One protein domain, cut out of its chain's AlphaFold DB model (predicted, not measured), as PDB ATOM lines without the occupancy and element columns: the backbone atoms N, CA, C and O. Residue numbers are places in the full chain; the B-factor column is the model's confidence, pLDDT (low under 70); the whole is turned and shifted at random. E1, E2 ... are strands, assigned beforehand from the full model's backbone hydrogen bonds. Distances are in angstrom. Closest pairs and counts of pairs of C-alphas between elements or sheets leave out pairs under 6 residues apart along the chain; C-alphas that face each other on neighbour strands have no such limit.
ATOM      1  N   GLN A   7      54.829 -41.621  12.588       96.44
ATOM      2  CA  GLN A   7      54.604 -40.168  12.568       96.44
ATOM      3  C   GLN A   7      55.429 -39.490  11.485       96.44
ATOM      4  O   GLN A   7      56.652 -39.577  11.530       96.44
ATOM      5  N   GLY A   8      54.809 -38.789  10.541       96.31
ATOM      6  CA  GLY A   8      55.555 -38.101   9.494       96.31
ATOM      7  C   GLY A   8      54.761 -37.032   8.768       96.31
ATOM      8  O   GLY A   8      53.640 -36.684   9.136       96.31
ATOM      9  N   VAL A   9      55.373 -36.518   7.704       96.94
ATOM     10  CA  VAL A   9      54.755 -35.504   6.851       96.94
ATOM     11  C   VAL A   9      54.521 -36.064   5.462       96.94
ATOM     12  O   VAL A   9      55.441 -36.600   4.839       96.94
ATOM     13  N   ILE A  10      53.294 -35.912   4.980       96.38
ATOM     14  CA  ILE A  10      52.815 -36.432   3.709       96.38
ATOM     15  C   ILE A  10      52.535 -35.249   2.794       96.38
ATOM     16  O   ILE A  10      51.791 -34.335   3.139       96.38
ATOM     17  N   GLU A  11      53.156 -35.271   1.624       97.81
ATOM     18  CA  GLU A  11      52.918 -34.336   0.535       97.81
ATOM     19  C   GLU A  11      52.266 -35.101  -0.609       97.81
ATOM     20  O   GLU A  11      52.807 -36.100  -1.090       97.81
ATOM     21  N   LEU A  12      51.111 -34.626  -1.053       97.94
ATOM     22  CA  LEU A  12      50.354 -35.203  -2.149       97.94
ATOM     23  C   LEU A  12      50.815 -34.620  -3.489       97.94
ATOM     24  O   LEU A  12      51.460 -33.566  -3.561       97.94
ATOM     25  N   ALA A  13      50.551 -35.362  -4.558       97.69
ATOM     26  CA  ALA A  13      50.739 -34.887  -5.916       97.69
ATOM     27  C   ALA A  13      49.707 -33.787  -6.242       97.69
ATOM     28  O   ALA A  13      48.615 -33.788  -5.666       97.69
ATOM     29  N   PRO A  14      50.015 -32.859  -7.170       95.81
ATOM     30  CA  PRO A  14      49.076 -31.814  -7.566       95.81
ATOM     31  C   PRO A  14      47.709 -32.383  -7.962       95.81
ATOM     32  O   PRO A  14      47.629 -33.348  -8.723       95.81
ATOM     33  N   GLY A  15      46.638 -31.776  -7.447       95.56
ATOM     34  CA  GLY A  15      45.260 -32.221  -7.687       95.56
ATOM     35  C   GLY A  15      44.715 -33.224  -6.664       95.56
ATOM     36  O   GLY A  15      43.509 -33.466  -6.660       95.56
ATOM     37  N   PHE A  16      45.548 -33.745  -5.758       96.88
ATOM     38  CA  PHE A  16      45.122 -34.605  -4.652       96.88
ATOM     39  C   PHE A  16      45.162 -33.858  -3.324       96.88
ATOM     40  O   PHE A  16      46.063 -33.060  -3.071       96.88
ATOM     41  N   ARG A  17      44.167 -34.108  -2.470       97.19
ATOM     42  CA  ARG A  17      43.994 -33.401  -1.198       97.19
ATOM     43  C   ARG A  17      43.469 -34.344  -0.124       97.19
ATOM     44  O   ARG A  17      42.770 -35.305  -0.435       97.19
ATOM     45  N   VAL A  18      43.772 -34.020   1.124       97.06
ATOM     46  CA  VAL A  18      43.191 -34.621   2.331       97.06
ATOM     47  C   VAL A  18      42.628 -33.519   3.216       97.06
ATOM     48  O   VAL A  18      43.024 -32.361   3.098       97.06
ATOM     49  N   VAL A  19      41.693 -33.860   4.087       97.50
ATOM     50  CA  VAL A  19      41.146 -32.947   5.088       97.50
ATOM     51  C   VAL A  19      42.188 -32.729   6.185       97.50
ATOM     52  O   VAL A  19      42.716 -33.694   6.740       97.50
ATOM     53  N   GLY A  20      42.506 -31.471   6.464       94.88
ATOM     54  CA  GLY A  20      43.399 -31.035   7.527       94.88
ATOM     55  C   GLY A  20      42.696 -30.882   8.883       94.88
ATOM     56  O   GLY A  20      41.480 -31.054   8.983       94.88
ATOM     57  N   PRO A  21      43.450 -30.531   9.940       93.31
ATOM     58  CA  PRO A  21      42.927 -30.374  11.305       93.31
ATOM     59  C   PRO A  21      41.854 -29.279  11.442       93.31
ATOM     60  O   PRO A  21      41.057 -29.305  12.375       93.31
ATOM     61  N   ASP A  22      41.835 -28.315  10.527       93.62
ATOM     62  CA  ASP A  22      40.874 -27.210  10.443       93.62
ATOM     63  C   ASP A  22      39.632 -27.549   9.598       93.62
ATOM     64  O   ASP A  22      38.760 -26.704   9.400       93.62
ATOM     65  N   GLY A  23      39.548 -28.778   9.080       93.75
ATOM     66  CA  GLY A  23      38.502 -29.202   8.152       93.75
ATOM     67  C   GLY A  23      38.714 -28.728   6.710       93.75
ATOM     68  O   GLY A  23      37.885 -29.033   5.850       93.75
ATOM     69  N   ALA A  24      39.801 -28.010   6.408       95.69
ATOM     70  CA  ALA A  24      40.105 -27.555   5.058       95.69
ATOM     71  C   ALA A  24      40.848 -28.628   4.252       95.69
ATOM     72  O   ALA A  24      41.557 -29.477   4.786       95.69
ATOM     73  N   TRP A  25      40.715 -28.581   2.927       96.69
ATOM     74  CA  TRP A  25      41.474 -29.457   2.037       96.69
ATOM     75  C   TRP A  25      42.923 -28.985   1.905       96.69
ATOM     76  O   TRP A  25      43.169 -27.847   1.504       96.69
ATOM     77  N   ALA A  26      43.875 -29.883   2.146       95.88
ATOM     78  CA  ALA A  26      45.305 -29.620   2.078       95.88
ATOM     79  C   ALA A  26      46.041 -30.656   1.211       95.88
ATOM     80  O   ALA A  26      45.725 -31.844   1.209       95.88
ATOM     81  N   GLU A  27      47.064 -30.200   0.486       97.12
ATOM     82  CA  GLU A  27      47.990 -31.058  -0.280       97.12
ATOM     83  C   GLU A  27      49.159 -31.563   0.586       97.12
ATOM     84  O   GLU A  27      49.972 -32.378   0.154       97.12
ATOM     85  N   ARG A  28      49.263 -31.064   1.820       96.44
ATOM     86  CA  ARG A  28      50.268 -31.438   2.810       96.44
ATOM     87  C   ARG A  28      49.575 -31.694   4.139       96.44
ATOM     88  O   ARG A  28      48.808 -30.849   4.588       96.44
ATOM     89  N   ALA A  29      49.901 -32.808   4.779       95.56
ATOM     90  CA  ALA A  29      49.411 -33.132   6.108       95.56
ATOM     91  C   ALA A  29      50.524 -33.714   6.980       95.56
ATOM     92  O   ALA A  29      51.401 -34.433   6.498       95.56
ATOM     93  N   GLU A  30      50.465 -33.401   8.267       96.00
ATOM     94  CA  GLU A  30      51.270 -34.031   9.307       96.00
ATOM     95  C   GLU A  30      50.380 -34.967  10.124       96.00
ATOM     96  O   GLU A  30      49.222 -34.644  10.409       96.00
ATOM     97  N   GLY A  31      50.907 -36.137  10.473       95.44
ATOM     98  CA  GLY A  31      50.185 -37.101  11.289       95.44
ATOM     99  C   GLY A  31      50.764 -38.506  11.223       95.44
ATOM    100  O   GLY A  31      51.863 -38.740  10.707       95.44
ATOM    101  N   GLU A  32      49.994 -39.467  11.734       97.25
ATOM    102  CA  GLU A  32      50.370 -40.868  11.609       97.25
ATOM    103  C   GLU A  32      50.018 -41.386  10.220       97.25
ATOM    104  O   GLU A  32      48.930 -41.135   9.700       97.25
ATOM    105  N   PHE A  33      50.909 -42.188   9.652       96.69
ATOM    106  CA  PHE A  33      50.661 -42.909   8.422       96.69
ATOM    107  C   PHE A  33      50.989 -44.392   8.545       96.69
ATOM    108  O   PHE A  33      51.873 -44.792   9.303       96.69
ATOM    109  N   ALA A  34      50.299 -45.198   7.746       96.75
ATOM    110  CA  ALA A  34      50.644 -46.589   7.485       96.75
ATOM    111  C   ALA A  34      50.565 -46.854   5.977       96.75
ATOM    112  O   ALA A  34      49.722 -46.281   5.288       96.75
ATOM    113  N   ILE A  35      51.453 -47.705   5.461       94.50
ATOM    114  CA  ILE A  35      51.489 -48.077   4.042       94.50
ATOM    115  C   ILE A  35      51.047 -49.531   3.920       94.50
ATOM    116  O   ILE A  35      51.723 -50.420   4.441       94.50
ATOM    117  N   GLU A  36      49.944 -49.775   3.218       94.12
ATOM    118  CA  GLU A  36      49.378 -51.112   3.023       94.12
ATOM    119  C   GLU A  36      48.871 -51.273   1.590       94.12
ATOM    120  O   GLU A  36      48.109 -50.451   1.094       94.12
ATOM    121  N   GLY A  37      49.303 -52.330   0.894       91.31
ATOM    122  CA  GLY A  37      48.721 -52.718  -0.399       91.31
ATOM    123  C   GLY A  37      48.745 -51.644  -1.496       91.31
ATOM    124  O   GLY A  37      47.880 -51.659  -2.366       91.31
ATOM    125  N   GLY A  38      49.698 -50.706  -1.461       92.88
ATOM    126  CA  GLY A  38      49.750 -49.585  -2.408       92.88
ATOM    127  C   GLY A  38      48.881 -48.387  -2.020       92.88
ATOM    128  O   GLY A  38      48.656 -47.511  -2.853       92.88
ATOM    129  N   TYR A  39      48.426 -48.323  -0.771       95.81
ATOM    130  CA  TYR A  39      47.707 -47.198  -0.184       95.81
ATOM    131  C   TYR A  39      48.474 -46.622   1.001       95.81
ATOM    132  O   TYR A  39      49.256 -47.311   1.660       95.81
ATOM    133  N   VAL A  40      48.219 -45.348   1.275       96.44
ATOM    134  CA  VAL A  40      48.686 -44.644   2.462       96.44
ATOM    135  C   VAL A  40      47.464 -44.267   3.283       96.44
ATOM    136  O   VAL A  40      46.602 -43.514   2.835       96.44
ATOM    137  N   HIS A  41      47.393 -44.831   4.480       97.25
ATOM    138  CA  HIS A  41      46.383 -44.529   5.480       97.25
ATOM    139  C   HIS A  41      46.912 -43.389   6.337       97.25
ATOM    140  O   HIS A  41      48.079 -43.421   6.722       97.25
ATOM    141  N   LEU A  42      46.073 -42.408   6.642       96.75
ATOM    142  CA  LEU A  42      46.446 -41.167   7.309       96.75
ATOM    143  C   LEU A  42      45.534 -40.931   8.508       96.75
ATOM    144  O   LEU A  42      44.310 -40.930   8.374       96.75
ATOM    145  N   ARG A  43      46.137 -40.692   9.672       97.38
ATOM    146  CA  ARG A  43      45.468 -40.154  10.859       97.38
ATOM    147  C   ARG A  43      46.018 -38.768  11.127       97.38
ATOM    148  O   ARG A  43      47.187 -38.614  11.475       97.38
ATOM    149  N   ILE A  44      45.160 -37.775  10.965       96.44
ATOM    150  CA  ILE A  44      45.487 -36.367  11.172       96.44
ATOM    151  C   ILE A  44      44.793 -35.935  12.461       96.44
ATOM    152  O   ILE A  44      43.599 -36.178  12.636       96.44
ATOM    153  N   ALA A  45      45.535 -35.329  13.389       94.81
ATOM    154  CA  ALA A  45      44.965 -34.862  14.649       94.81
ATOM    155  C   ALA A  45      43.816 -33.871  14.386       94.81
ATOM    156  O   ALA A  45      43.933 -33.005  13.527       94.81
ATOM    157  N   GLY A  46      42.698 -34.007  15.101       94.06
ATOM    158  CA  GLY A  46      41.502 -33.185  14.871       94.06
ATOM    159  C   GLY A  46      40.595 -33.672  13.734       94.06
ATOM    160  O   GLY A  46      39.464 -33.204  13.632       94.06
ATOM    161  N   VAL A  47      41.024 -34.657  12.941       96.12
ATOM    162  CA  VAL A  47      40.183 -35.322  11.938       96.12
ATOM    163  C   VAL A  47      39.707 -36.659  12.500       96.12
ATOM    164  O   VAL A  47      40.511 -37.504  12.887       96.12
ATOM    165  N   ALA A  48      38.388 -36.850  12.568       92.62
ATOM    166  CA  ALA A  48      37.793 -38.040  13.182       92.62
ATOM    167  C   ALA A  48      38.050 -39.331  12.382       92.62
ATOM    168  O   ALA A  48      38.060 -40.425  12.944       92.62
ATOM    169  N   GLU A  49      38.246 -39.205  11.072       94.88
ATOM    170  CA  GLU A  49      38.332 -40.329  10.146       94.88
ATOM    171  C   GLU A  49      39.776 -40.633   9.735       94.88
ATOM    172  O   GLU A  49      40.609 -39.738   9.570       94.88
ATOM    173  N   VAL A  50      40.055 -41.919   9.499       96.69
ATOM    174  CA  VAL A  50      41.261 -42.336   8.778       96.69
ATOM    175  C   VAL A  50      41.041 -42.057   7.298       96.69
ATOM    176  O   VAL A  50      40.144 -42.631   6.684       96.69
TER     177      VAL A  50
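What this domain is: This is residues 7 to 50 of the 68 residues of an uncharacterized protein of Streptomycetaceae bacterium (UniProt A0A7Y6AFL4). A small, strongly twisted sheet of three strands turns a corner: its middle strand, E2, bends by 92 degrees at residue 31, with E1 beside its first part and E3 beside its second. The long link before E2 makes a loop of its own, folded back on itself where residues 18 to 19 pair with 25 to 26, and residues 44 to 50 form a tail after E3. The printed part has 44 residues, with no named helix and three named strands, E1, E2 and E3 along the chain and in that order across the sheet, antiparallel throughout. The class is all strand, though under half of the residues are in named elements. The whole is compact, with a radius of gyration of the C-alphas of 9.9 A, and rounded, spanning 28 by 23 by 16 A.

How they stand to each other: E1, residues 7 to 12, is an edge strand and forms a hairpin with E2, residues 28 to 36. The pairing is staggered: E2 pairs with E1 over residues 28 to 32 and with E3, residues 39 to 43, over residues 32 to 36. C-alphas 9 and 30 face each other across E1 and E2 at 4.5 A, and N 10 and O 29 are within hydrogen-bond range at 2.8 A. E2 and E3 form a second hairpin, their directions at 130 degrees; C-alphas 33 and 42 face each other at 4.7 A, and N 34 and O 41 are within hydrogen-bond range at 3.0 A. E3 is the other edge strand. Together they form a meander, each strand the antiparallel neighbour of the one before.

Where its parts are: E1 begins at C-alpha 7, (54.604, -40.168, 12.568), and is 16.1 A long. E2 is 19.7 A long. E3 is 13.3 A long and ends at C-alpha 43, (45.468, -40.154, 10.859).

The domain as a whole: The C-alphas farthest apart are those of Asp 22 and Gly 37, at 28.8 A. The link from E1 to E2 is long, 15 residues, and that from E2 to E3 is tight. The printed part has no cut, and no printed residue is under 70 in pLDDT.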